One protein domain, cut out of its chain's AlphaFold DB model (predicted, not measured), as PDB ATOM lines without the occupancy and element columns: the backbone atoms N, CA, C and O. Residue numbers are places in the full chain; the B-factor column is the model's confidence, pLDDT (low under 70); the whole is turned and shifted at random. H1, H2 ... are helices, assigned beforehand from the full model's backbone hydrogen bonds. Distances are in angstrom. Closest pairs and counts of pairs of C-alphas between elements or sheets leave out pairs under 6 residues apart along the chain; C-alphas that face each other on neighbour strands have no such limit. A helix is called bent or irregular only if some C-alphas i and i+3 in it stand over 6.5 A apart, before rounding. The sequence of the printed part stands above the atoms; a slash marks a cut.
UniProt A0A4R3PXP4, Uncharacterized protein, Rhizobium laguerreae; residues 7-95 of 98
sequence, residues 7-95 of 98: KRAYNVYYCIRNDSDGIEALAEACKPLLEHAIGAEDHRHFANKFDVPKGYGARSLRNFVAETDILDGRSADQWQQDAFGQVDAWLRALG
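Overview. This is residues 7 to 95 of the 98 residues of an uncharacterized protein of Rhizobium laguerreae (UniProt A0A4R3PXP4). The long helix H5 runs along the longest axis of the model, with H4 folded against its first half as a helical hairpin, H1 crossing it nearly at a right angle partway along, at 71 degrees, and H2 packed by its first turns on the other half. H3 turns back from the far end of H2, and its last residues come near the last part of H5. The printed part has 89 residues, with five named helices in the order H1, H2, H3, H4, H5 and no named strand, and its class is all helix. The whole is compact, with a radius of gyration of the C-alphas of 12.9 A, and spans 38 by 26 by 19 A.

Along the chain. Find C-alpha 7 at (218.911, 188.560, 220.672); from there H1 runs over residues 7 to 18, 16.0 A from first to last C-alpha. H2 takes residues 23 to 34, 16.4 A, and is irregular: C-alphas 29 and 32 are 7.1 A apart. H3 follows in residues 37 to 47, 15.3 A. Look for H4 from C-alpha 56 at (217.478, 196.357, 210.444) to residue 67, 16.2 A. H5, the longest, runs 25.8 A through residues 76 to 93 and ends with C-alpha 93 at (238.210, 193.975, 209.776).

Arrangement. Begin with residues 7 to 10 of H1, which touch H4 about perpendicular, at 90 degrees; the closest C-alphas, of Tyr 10 and Leu 61, are 5.3 A apart. Further on, residues 13 to 17 of H1 touch H5, closest at the C-alphas of Tyr 13 and Ala 83, 6.1 A, and at 71 degrees the two are only just about perpendicular. H1 and H2 only just touch, with 3 pairs of C-alphas within 8 A, and only at the corner, where the C-alphas of Ile 16 and Ile 23 are 6.0 A apart. Residues 23 to 28 of H2 touch residues 86 to 93 of H5, the same way at a steep tilt of 61 degrees, with the C-alphas of Ile 23 and Trp 90 closest at 5.6 A. H2 and H3 touch only at the corner, at the C-alphas of Leu 34 and Ala 40, 4.4 A. H3 and H5 are close but not clearly touching, closest at the C-alphas of Ala 47 and Leu 91, 6.7 A. H4 and H5 form a helical hairpin, opposite ways at a steep tilt of 41 degrees, with the C-alphas of Arg 62 and Gln 80 closest at 5.2 A. H1 and H3 are apart, and so are H2 and H4. Every O i to N i+4 pair is within hydrogen-bond range in H1, H3, H4 and H5, but 5 of 8 in H2.

Size, cuts and confidence. The C-alphas of Ala 37 and Gly 73 are the two farthest apart, 39.9 A. The printed part has no cut; the links H1 to H2 and H2 to H3 are tight, and H3 to H4 and H4 to H5 are short. The mean pLDDT of the printed part is 95.6, and no printed residue is under 70.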
ATOM      1  N   LYS A   7     217.896 189.155 219.791       93.81
ATOM      2  CA  LYS A   7     218.911 188.560 220.672       93.81
ATOM      3  C   LYS A   7     220.209 188.224 219.932       93.81
ATOM      4  O   LYS A   7     221.279 188.445 220.481       93.81
ATOM      5  N   ARG A   8     220.148 187.730 218.686       94.88
ATOM      6  CA  ARG A   8     221.365 187.470 217.892       94.88
ATOM      7  C   ARG A   8     222.118 188.766 217.590       94.88
ATOM      8  O   ARG A   8     223.334 188.781 217.718       94.88
ATOM      9  N   ALA A   9     221.407 189.837 217.224       95.94
ATOM     10  CA  ALA A   9     222.018 191.149 217.010       95.94
ATOM     11  C   ALA A   9     222.737 191.644 218.277       95.94
ATOM     12  O   ALA A   9     223.900 192.032 218.203       95.94
ATOM     13  N   TYR A  10     222.070 191.555 219.435       96.25
ATOM     14  CA  TYR A  10     222.655 191.911 220.728       96.25
ATOM     15  C   TYR A  10     223.872 191.056 221.093       96.25
ATOM     16  O   TYR A  10     224.904 191.613 221.441       96.25
ATOM     17  N   ASN A  11     223.789 189.729 220.973       96.00
ATOM     18  CA  ASN A  11     224.883 188.837 221.362       96.00
ATOM     19  C   ASN A  11     226.157 189.083 220.545       96.00
ATOM     20  O   ASN A  11     227.238 189.121 221.119       96.00
ATOM     21  N   VAL A  12     226.044 189.279 219.226       96.56
ATOM     22  CA  VAL A  12     227.219 189.578 218.387       96.56
ATOM     23  C   VAL A  12     227.833 190.918 218.780       96.56
ATOM     24  O   VAL A  12     229.036 190.994 219.002       96.56
ATOM     25  N   TYR A  13     227.010 191.958 218.936       97.50
ATOM     26  CA  TYR A  13     227.476 193.246 219.445       97.50
ATOM     27  C   TYR A  13     228.160 193.117 220.813       97.50
ATOM     28  O   TYR A  13     229.198 193.729 221.037       97.50
ATOM     29  N   TYR A  14     227.585 192.324 221.719       96.75
ATOM     30  CA  TYR A  14     228.120 192.121 223.058       96.75
ATOM     31  C   TYR A  14     229.496 191.460 223.001       96.75
ATOM     32  O   TYR A  14     230.400 191.926 223.686       96.75
ATOM     33  N   CYS A  15     229.679 190.432 222.165       97.38
ATOM     34  CA  CYS A  15     230.995 189.831 221.953       97.38
ATOM     35  C   CYS A  15     231.996 190.864 221.430       97.38
ATOM     36  O   CYS A  15     233.054 191.014 222.016       97.38
ATOM     37  N   ILE A  16     231.639 191.634 220.396       98.06
ATOM     38  CA  ILE A  16     232.536 192.645 219.806       98.06
ATOM     39  C   ILE A  16     232.940 193.707 220.831       98.06
ATOM     40  O   ILE A  16     234.109 194.056 220.939       98.06
ATOM     41  N   ARG A  17     231.975 194.225 221.597       96.38
ATOM     42  CA  ARG A  17     232.211 195.299 222.567       96.38
ATOM     43  C   ARG A  17     233.048 194.861 223.768       96.38
ATOM     44  O   ARG A  17     233.703 195.707 224.368       96.38
ATOM     45  N   ASN A  18     232.948 193.595 224.166       96.31
ATOM     46  CA  ASN A  18     233.542 193.093 225.406       96.31
ATOM     47  C   ASN A  18     234.708 192.125 225.172       96.31
ATOM     48  O   ASN A  18     235.199 191.544 226.138       96.31
ATOM     49  N   ASP A  19     235.137 191.933 223.924       97.12
ATOM     50  CA  ASP A  19     236.346 191.174 223.633       97.12
ATOM     51  C   ASP A  19     237.564 191.900 224.227       97.12
ATOM     52  O   ASP A  19     237.769 193.090 223.978       97.12
ATOM     53  N   SER A  20     238.342 191.202 225.058       96.62
ATOM     54  CA  SER A  20     239.479 191.795 225.774       96.62
ATOM     55  C   SER A  20     240.653 192.128 224.863       96.62
ATOM     56  O   SER A  20     241.431 193.024 225.188       96.62
ATOM     57  N   ASP A  21     240.769 191.417 223.741       97.81
ATOM     58  CA  ASP A  21     241.868 191.559 222.789       97.81
ATOM     59  C   ASP A  21     241.496 192.525 221.648       97.81
ATOM     60  O   ASP A  21     242.356 192.958 220.879       97.81
ATOM     61  N   GLY A  22     240.223 192.924 221.583       97.19
ATOM     62  CA  GLY A  22     239.715 193.972 220.710       97.19
ATOM     63  C   GLY A  22     239.121 193.462 219.398       97.19
ATOM     64  O   GLY A  22     239.103 192.272 219.081       97.19
ATOM     65  N   ILE A  23     238.602 194.405 218.611       98.19
ATOM     66  CA  ILE A  23     237.817 194.124 217.401       98.19
ATOM     67  C   ILE A  23     238.646 193.378 216.352       98.19
ATOM     68  O   ILE A  23     238.152 192.439 215.725       98.19
ATOM     69  N   GLU A  24     239.893 193.797 216.151       97.62
ATOM     70  CA  GLU A  24     240.811 193.212 215.182       97.62
ATOM     71  C   GLU A  24     241.160 191.772 215.561       97.62
ATOM     72  O   GLU A  24     241.067 190.885 214.715       97.62
ATOM     73  N   ALA A  25     241.484 191.515 216.833       98.06
ATOM     74  CA  ALA A  25     241.784 190.172 217.322       98.06
ATOM     75  C   ALA A  25     240.573 189.237 217.177       98.06
ATOM     76  O   ALA A  25     240.704 188.125 216.657       98.06
ATOM     77  N   LEU A  26     239.375 189.715 217.532       98.19
ATOM     78  CA  LEU A  26     238.134 188.973 217.330       98.19
ATOM     79  C   LEU A  26     237.873 188.678 215.844       98.19
ATOM     80  O   LEU A  26     237.418 187.586 215.493       98.19
ATOM     81  N   ALA A  27     238.142 189.637 214.955       98.00
ATOM     82  CA  ALA A  27     237.999 189.440 213.517       98.00
ATOM     83  C   ALA A  27     238.976 188.376 212.994       98.00
ATOM     84  O   ALA A  27     238.548 187.478 212.268       98.00
ATOM     85  N   GLU A  28     240.250 188.419 213.400       98.12
ATOM     86  CA  GLU A  28     241.243 187.386 213.066       98.12
ATOM     87  C   GLU A  28     240.796 185.997 213.536       98.12
ATOM     88  O   GLU A  28     240.808 185.047 212.752       98.12
ATOM     89  N   ALA A  29     240.308 185.884 214.775       97.75
ATOM     90  CA  ALA A  29     239.803 184.627 215.329       97.75
ATOM     91  C   ALA A  29     238.588 184.073 214.558       97.75
ATOM     92  O   ALA A  29     238.365 182.863 214.524       97.75
ATOM     93  N   CYS A  30     237.809 184.945 213.912       97.12
ATOM     94  CA  CYS A  30     236.655 184.563 213.102       97.12
ATOM     95  C   CYS A  30     237.021 184.152 211.663       97.12
ATOM     96  O   CYS A  30     236.208 183.495 211.011       97.12
ATOM     97  N   LYS A  31     238.215 184.488 211.147       96.25
ATOM     98  CA  LYS A  31     238.602 184.189 209.752       96.25
ATOM     99  C   LYS A  31     238.499 182.709 209.361       96.25
ATOM    100  O   LYS A  31     237.964 182.464 208.279       96.25
ATOM    101  N   PRO A  32     238.888 181.723 210.198       97.19
ATOM    102  CA  PRO A  32     238.730 180.308 209.849       97.19
ATOM    103  C   PRO A  32     237.273 179.912 209.562       97.19
ATOM    104  O   PRO A  32     237.006 179.049 208.732       97.19
ATOM    105  N   LEU A  33     236.294 180.584 210.181       95.50
ATOM    106  CA  LEU A  33     234.873 180.329 209.916       95.50
ATOM    107  C   LEU A  33     234.465 180.743 208.497       95.50
ATOM    108  O   LEU A  33     233.500 180.204 207.954       95.50
ATOM    109  N   LEU A  34     235.182 181.692 207.891       96.19
ATOM    110  CA  LEU A  34     234.909 182.188 206.542       96.19
ATOM    111  C   LEU A  34     235.428 181.245 205.448       96.19
ATOM    112  O   LEU A  34     235.017 181.373 204.297       96.19
ATOM    113  N   GLU A  35     236.282 180.280 205.797       96.19
ATOM    114  CA  GLU A  35     236.739 179.225 204.882       96.19
ATOM    115  C   GLU A  35     235.628 178.198 204.604       96.19
ATOM    116  O   GLU A  35     235.623 177.519 203.576       96.19
ATOM    117  N   HIS A  36     234.627 178.126 205.487       96.62
ATOM    118  CA  HIS A  36     233.438 177.308 205.301       96.62
ATOM    119  C   HIS A  36     232.327 178.107 204.609       96.62
ATOM    120  O   HIS A  36     231.937 179.180 205.067       96.62
ATOM    121  N   ALA A  37     231.741 177.547 203.543       93.44
ATOM    122  CA  ALA A  37     230.703 178.215 202.748       93.44
ATOM    123  C   ALA A  37     229.520 178.727 203.595       93.44
ATOM    124  O   ALA A  37     229.094 179.869 203.424       93.44
ATOM    125  N   ILE A  38     229.056 177.910 204.549       94.25
ATOM    126  CA  ILE A  38     227.972 178.264 205.479       94.25
ATOM    127  C   ILE A  38     228.386 179.444 206.363       94.25
ATOM    128  O   ILE A  38     227.633 180.404 206.502       94.25
ATOM    129  N   GLY A  39     229.606 179.418 206.909       93.75
ATOM    130  CA  GLY A  39     230.115 180.501 207.746       93.75
ATOM    131  C   GLY A  39     230.233 181.812 206.968       93.75
ATOM    132  O   GLY A  39     229.754 182.846 207.433       93.75
ATOM    133  N   ALA A  40     230.775 181.782 205.751       95.06
ATOM    134  CA  ALA A  40     230.877 182.970 204.906       95.06
ATOM    135  C   ALA A  40     229.505 183.537 204.493       95.06
ATOM    136  O   ALA A  40     229.319 184.756 204.443       95.06
ATOM    137  N   GLU A  41     228.537 182.673 204.179       95.12
ATOM    138  CA  GLU A  41     227.165 183.078 203.863       95.12
ATOM    139  C   GLU A  41     226.461 183.699 205.076       95.12
ATOM    140  O   GLU A  41     225.881 184.782 204.958       95.12
ATOM    141  N   ASP A  42     226.583 183.086 206.253       93.25
ATOM    142  CA  ASP A  42     225.991 183.598 207.488       93.25
ATOM    143  C   ASP A  42     226.547 184.969 207.884       93.25
ATOM    144  O   ASP A  42     225.779 185.845 208.300       93.25
ATOM    145  N   HIS A  43     227.856 185.190 207.714       94.88
ATOM    146  CA  HIS A  43     228.477 186.491 207.966       94.88
ATOM    147  C   HIS A  43     228.031 187.544 206.948       94.88
ATOM    148  O   HIS A  43     227.672 188.649 207.353       94.88
ATOM    149  N   ARG A  44     227.943 187.214 205.650       94.88
ATOM    150  CA  ARG A  44     227.365 188.129 204.641       94.88
ATOM    151  C   ARG A  44     225.926 188.498 204.965       94.88
ATOM    152  O   ARG A  44     225.551 189.669 204.905       94.88
ATOM    153  N   HIS A  45     225.106 187.513 205.319       93.50
ATOM    154  CA  HIS A  45     223.718 187.752 205.690       93.50
ATOM    155  C   HIS A  45     223.596 188.647 206.917       93.50
ATOM    156  O   HIS A  45     222.729 189.522 206.933       93.50
ATOM    157  N   PHE A  46     224.460 188.455 207.915       94.38
ATOM    158  CA  PHE A  46     224.530 189.324 209.082       94.38
ATOM    159  C   PHE A  46     224.987 190.742 208.710       94.38
ATOM    160  O   PHE A  46     224.314 191.706 209.080       94.38
ATOM    161  N   ALA A  47     226.052 190.872 207.912       95.69
ATOM    162  CA  ALA A  47     226.597 192.148 207.452       95.69
ATOM    163  C   ALA A  47     225.538 193.010 206.753       95.69
ATOM    164  O   ALA A  47     225.366 194.181 207.082       95.69
ATOM    165  N   ASN A  48     224.732 192.397 205.883       94.94
ATOM    166  CA  ASN A  48     223.639 193.066 205.174       94.94
ATOM    167  C   ASN A  48     222.542 193.627 206.096       94.94
ATOM    168  O   ASN A  48     221.715 194.417 205.650       94.94
ATOM    169  N   LYS A  49     222.468 193.216 207.368       94.88
ATOM    170  CA  LYS A  49     221.515 193.796 208.331       94.88
ATOM    171  C   LYS A  49     222.056 195.041 209.021       94.88
ATOM    172  O   LYS A  49     221.257 195.799 209.568       94.88
ATOM    173  N   PHE A  50     223.366 195.247 209.000       95.88
ATOM    174  CA  PHE A  50     224.052 196.402 209.574       95.88
ATOM    175  C   PHE A  50     224.562 197.346 208.478       95.88
ATOM    176  O   PHE A  50     225.542 198.050 208.674       95.88
ATOM    177  N   ASP A  51     223.889 197.388 207.330       94.50
ATOM    178  CA  ASP A  51     224.244 198.198 206.163       94.50
ATOM    179  C   ASP A  51     224.323 199.705 206.461       94.50
ATOM    180  O   ASP A  51     225.259 200.382 206.034       94.50
ATOM    181  N   VAL A  52     223.389 200.237 207.251       95.81
ATOM    182  CA  VAL A  52     223.335 201.656 207.638       95.81
ATOM    183  C   VAL A  52     222.994 201.823 209.127       95.81
ATOM    184  O   VAL A  52     222.433 200.903 209.727       95.81
ATOM    185  N   PRO A  53     223.249 202.994 209.753       94.75
ATOM    186  CA  PRO A  53     222.982 203.208 211.184       94.75
ATOM    187  C   PRO A  53     221.528 202.968 211.613       94.75
ATOM    188  O   PRO A  53     221.258 202.597 212.751       94.75
ATOM    189  N   LYS A  54     220.575 203.166 210.695       94.44
ATOM    190  CA  LYS A  54     219.139 202.888 210.893       94.44
ATOM    191  C   LYS A  54     218.699 201.571 210.235       94.44
ATOM    192  O   LYS A  54     217.505 201.339 210.037       94.44
ATOM    193  N   GLY A  55     219.659 200.716 209.890       93.25
ATOM    194  CA  GLY A  55     219.458 199.405 209.287       93.25
ATOM    195  C   GLY A  55     218.704 198.460 210.217       93.25
ATOM    196  O   GLY A  55     218.430 198.761 211.385       93.25
ATOM    197  N   TYR A  56     218.306 197.303 209.693       94.88
ATOM    198  CA  TYR A  56     217.478 196.357 210.444       94.88
ATOM    199  C   TYR A  56     218.172 195.840 211.715       94.88
ATOM    200  O   TYR A  56     217.534 195.741 212.760       94.88
ATOM    201  N   GLY A  57     219.469 195.537 211.647       95.38
ATOM    202  CA  GLY A  57     220.242 194.981 212.755       95.38
ATOM    203  C   GLY A  57     220.432 195.965 213.901       95.38
ATOM    204  O   GLY A  57     220.087 195.639 215.037       95.38
ATOM    205  N   ALA A  58     220.856 197.194 213.597       96.50
ATOM    206  CA  ALA A  58     221.018 198.247 214.600       96.50
ATOM    207  C   ALA A  58     219.684 198.576 215.301       96.50
ATOM    208  O   ALA A  58     219.623 198.627 216.530       96.50
ATOM    209  N   ARG A  59     218.579 198.692 214.545       96.25
ATOM    210  CA  ARG A  59     217.233 198.883 215.122       96.25
ATOM    211  C   ARG A  59     216.754 197.683 215.942       96.25
ATOM    212  O   ARG A  59     216.093 197.860 216.960       96.25
ATOM    213  N   SER A  60     217.069 196.460 215.516       94.62
ATOM    214  CA  SER A  60     216.675 195.249 216.249       94.62
ATOM    215  C   SER A  60     217.369 195.164 217.605       94.62
ATOM    216  O   SER A  60     216.725 194.800 218.585       94.62
ATOM    217  N   LEU A  61     218.648 195.547 217.672       95.00
ATOM    218  CA  LEU A  61     219.392 195.656 218.924       95.00
ATOM    219  C   LEU A  61     218.848 196.782 219.805       95.00
ATOM    220  O   LEU A  61     218.585 196.537 220.978       95.00
ATOM    221  N   ARG A  62     218.605 197.974 219.242       95.25
ATOM    222  CA  ARG A  62     217.949 199.092 219.943       95.25
ATOM    223  C   ARG A  62     216.668 198.643 220.643       95.25
ATOM    224  O   ARG A  62     216.454 198.947 221.811       95.25
ATOM    225  N   ASN A  63     215.820 197.919 219.918       94.12
ATOM    226  CA  ASN A  63     214.563 197.422 220.462       94.12
ATOM    227  C   ASN A  63     214.807 196.352 221.529       94.12
ATOM    228  O   ASN A  63     214.141 196.373 222.553       94.12
ATOM    229  N   PHE A  64     215.787 195.464 221.334       95.44
ATOM    230  CA  PHE A  64     216.147 194.463 222.338       95.44
ATOM    231  C   PHE A  64     216.511 195.097 223.680       95.44
ATOM    232  O   PHE A  64     215.921 194.740 224.692       95.44
ATOM    233  N   VAL A  65     217.450 196.049 223.696       94.69
ATOM    234  CA  VAL A  65     217.932 196.654 224.950       94.69
ATOM    235  C   VAL A  65     216.857 197.491 225.640       94.69
ATOM    236  O   VAL A  65     216.789 197.492 226.864       94.69
ATOM    237  N   ALA A  66     215.975 198.137 224.869       93.69
ATOM    238  CA  ALA A  66     214.835 198.875 225.407       93.69
ATOM    239  C   ALA A  66     213.750 197.948 225.987       93.69
ATOM    240  O   ALA A  66     213.139 198.279 226.995       93.69
ATOM    241  N   GLU A  67     213.513 196.790 225.367       95.00
ATOM    242  CA  GLU A  67     212.516 195.806 225.814       95.00
ATOM    243  C   GLU A  67     213.000 194.944 226.993       95.00
ATOM    244  O   GLU A  67     212.182 194.330 227.670       95.00
ATOM    245  N   THR A  68     214.315 194.867 227.223       92.12
ATOM    246  CA  THR A  68     214.934 193.989 228.238       92.12
ATOM    247  C   THR A  68     215.556 194.736 229.418       92.12
ATOM    248  O   THR A  68     216.185 194.103 230.258       92.12
ATOM    249  N   ASP A  69     215.374 196.059 229.491       83.69
ATOM    250  CA  ASP A  69     215.924 196.938 230.537       83.69
ATOM    251  C   ASP A  69     217.464 196.886 230.669       83.69
ATOM    252  O   ASP A  69     218.045 197.131 231.721       83.69
ATOM    253  N   ILE A  70     218.162 196.599 229.562       87.88
ATOM    254  CA  ILE A  70     219.638 196.556 229.485       87.88
ATOM    255  C   ILE A  70     220.182 197.929 229.049       87.88
ATOM    256  O   ILE A  70     221.217 198.040 228.402       87.88
ATOM    257  N   LEU A  71     219.466 199.018 229.342       85.19
ATOM    258  CA  LEU A  71     219.867 200.344 228.868       85.19
ATOM    259  C   LEU A  71     221.145 200.851 229.547       85.19
ATOM    260  O   LEU A  71     221.889 201.594 228.909       85.19
ATOM    261  N   ASP A  72     221.436 200.417 230.775       87.31
ATOM    262  CA  ASP A  72     222.716 200.657 231.463       87.31
ATOM    263  C   ASP A  72     223.184 202.128 231.376       87.31
ATOM    264  O   ASP A  72     224.271 202.455 230.902       87.31
ATOM    265  N   GLY A  73     222.278 203.055 231.710       90.81
ATOM    266  CA  GLY A  73     222.539 204.500 231.685       90.81
ATOM    267  C   GLY A  73     222.636 205.148 230.294       90.81
ATOM    268  O   GLY A  73     222.813 206.362 230.207       90.81
ATOM    269  N   ARG A  74     222.489 204.385 229.203       94.56
ATOM    270  CA  ARG A  74     222.477 204.889 227.821       94.56
ATOM    271  C   ARG A  74     221.062 204.919 227.248       94.56
ATOM    272  O   ARG A  74     220.241 204.048 227.510       94.56
ATOM    273  N   SER A  75     220.782 205.892 226.387       96.12
ATOM    274  CA  SER A  75     219.540 205.918 225.616       96.12
ATOM    275  C   SER A  75     219.530 204.829 224.540       96.12
ATOM    276  O   SER A  75     220.574 204.395 224.046       96.12
ATOM    277  N   ALA A  76     218.338 204.415 224.110       95.44
ATOM    278  CA  ALA A  76     218.185 203.436 223.034       95.44
ATOM    279  C   ALA A  76     218.884 203.886 221.728       95.44
ATOM    280  O   ALA A  76     219.442 203.070 220.994       95.44
ATOM    281  N   ASP A  77     218.914 205.192 221.456       96.19
ATOM    282  CA  ASP A  77     219.575 205.745 220.272       96.19
ATOM    283  C   ASP A  77     221.108 205.744 220.414       96.19
ATOM    284  O   ASP A  77     221.805 205.456 219.440       96.19
ATOM    285  N   GLN A  78     221.642 205.970 221.623       96.88
ATOM    286  CA  GLN A  78     223.072 205.788 221.908       96.88
ATOM    287  C   GLN A  78     223.495 204.329 221.706       96.88
ATOM    288  O   GLN A  78     224.527 204.067 221.091       96.88
ATOM    289  N   TRP A  79     222.673 203.377 222.158       96.81
ATOM    290  CA  TRP A  79     222.881 201.953 221.890       96.81
ATOM    291  C   TRP A  79     222.864 201.631 220.399       96.81
ATOM    292  O   TRP A  79     223.717 200.884 219.935       96.81
ATOM    293  N   GLN A  80     221.929 202.201 219.634       97.50
ATOM    294  CA  GLN A  80     221.864 201.979 218.190       97.50
ATOM    295  C   GLN A  80     223.127 202.479 217.478       97.50
ATOM    296  O   GLN A  80     223.669 201.777 216.623       97.50
ATOM    297  N   GLN A  81     223.583 203.688 217.823       98.06
ATOM    298  CA  GLN A  81     224.757 204.305 217.211       98.06
ATOM    299  C   GLN A  81     226.036 203.522 217.529       98.06
ATOM    300  O   GLN A  81     226.809 203.221 216.620       98.06
ATOM    301  N   ASP A  82     226.238 203.162 218.799       97.44
ATOM    302  CA  ASP A  82     227.384 202.360 219.230       97.44
ATOM    303  C   ASP A  82     227.338 200.960 218.607       97.44
ATOM    304  O   ASP A  82     228.330 200.502 218.052       97.44
ATOM    305  N   ALA A  83     226.170 200.310 218.589       97.44
ATOM    306  CA  ALA A  83     226.014 199.009 217.953       97.44
ATOM    307  C   ALA A  83     226.369 199.014 216.472       97.44
ATOM    308  O   ALA A  83     227.059 198.108 216.008       97.44
ATOM    309  N   PHE A  84     225.917 200.028 215.734       98.25
ATOM    310  CA  PHE A  84     226.311 200.175 214.343       98.25
ATOM    311  C   PHE A  84     227.824 200.372 214.211       98.25
ATOM    312  O   PHE A  84     228.429 199.674 213.409       98.25
ATOM    313  N   GLY A  85     228.434 201.264 214.999       98.12
ATOM    314  CA  GLY A  85     229.872 201.545 214.916       98.12
ATOM    315  C   GLY A  85     230.751 200.330 215.229       98.12
ATOM    316  O   GLY A  85     231.645 200.008 214.453       98.12
ATOM    317  N   GLN A  86     230.453 199.620 216.319       98.38
ATOM    318  CA  GLN A  86     231.191 198.423 216.742       98.38
ATOM    319  C   GLN A  86     231.085 197.303 215.698       98.38
ATOM    320  O   GLN A  86     232.086 196.726 215.273       98.38
ATOM    321  N   VAL A  87     229.864 197.020 215.232       98.06
ATOM    322  CA  VAL A  87     229.634 195.979 214.223       98.06
ATOM    323  C   VAL A  87     230.229 196.377 212.872       98.06
ATOM    324  O   VAL A  87     230.789 195.526 212.191       98.06
ATOM    325  N   ASP A  88     230.152 197.648 212.478       98.06
ATOM    326  CA  ASP A  88     230.776 198.143 211.249       98.06
ATOM    327  C   ASP A  88     232.298 197.969 211.273       98.06
ATOM    328  O   ASP A  88     232.854 197.423 210.322       98.06
ATOM    329  N   ALA A  89     232.960 198.353 212.368       98.31
ATOM    330  CA  ALA A  89     234.400 198.171 212.539       98.31
ATOM    331  C   ALA A  89     234.806 196.691 212.434       98.31
ATOM    332  O   ALA A  89     235.703 196.345 211.666       98.31
ATOM    333  N   TRP A  90     234.081 195.803 213.116       98.44
ATOM    334  CA  TRP A  90     234.317 194.360 213.035       98.44
ATOM    335  C   TRP A  90     234.107 193.805 211.617       98.44
ATOM    336  O   TRP A  90     234.932 193.052 211.102       98.44
ATOM    337  N   LEU A  91     233.042 194.221 210.927       97.75
ATOM    338  CA  LEU A  91     232.771 193.796 209.551       97.75
ATOM    339  C   LEU A  91     233.807 194.322 208.546       97.75
ATOM    340  O   LEU A  91     234.084 193.640 207.559       97.75
ATOM    341  N   ARG A  92     234.379 195.512 208.776       97.62
ATOM    342  CA  ARG A  92     235.509 196.044 207.996       97.62
ATOM    343  C   ARG A  92     236.763 195.200 208.206       97.62
ATOM    344  O   ARG A  92     237.384 194.816 207.220       97.62
ATOM    345  N   ALA A  93     237.080 194.847 209.452       97.75
ATOM    346  CA  ALA A  93     238.210 193.975 209.776       97.75
ATOM    347  C   ALA A  93     238.072 192.573 209.147       97.75
ATOM    348  O   ALA A  93     239.056 191.983 208.706       97.75
ATOM    349  N   LEU A  94     236.841 192.070 209.011       96.81
ATOM    350  CA  LEU A  94     236.532 190.829 208.289       96.81
ATOM    351  C   LEU A  94     236.497 190.968 206.754       96.81
ATOM    352  O   LEU A  94     236.336 189.969 206.055       96.81
ATOM    353  N   GLY A  95     236.605 192.182 206.207       95.75
ATOM    354  CA  GLY A  95     236.570 192.431 204.762       95.75
ATOM    355  C   GLY A  95     235.172 192.441 204.130       95.75
ATOM    356  O   GLY A  95     235.052 192.416 202.905       95.75
TER     357      GLY A  95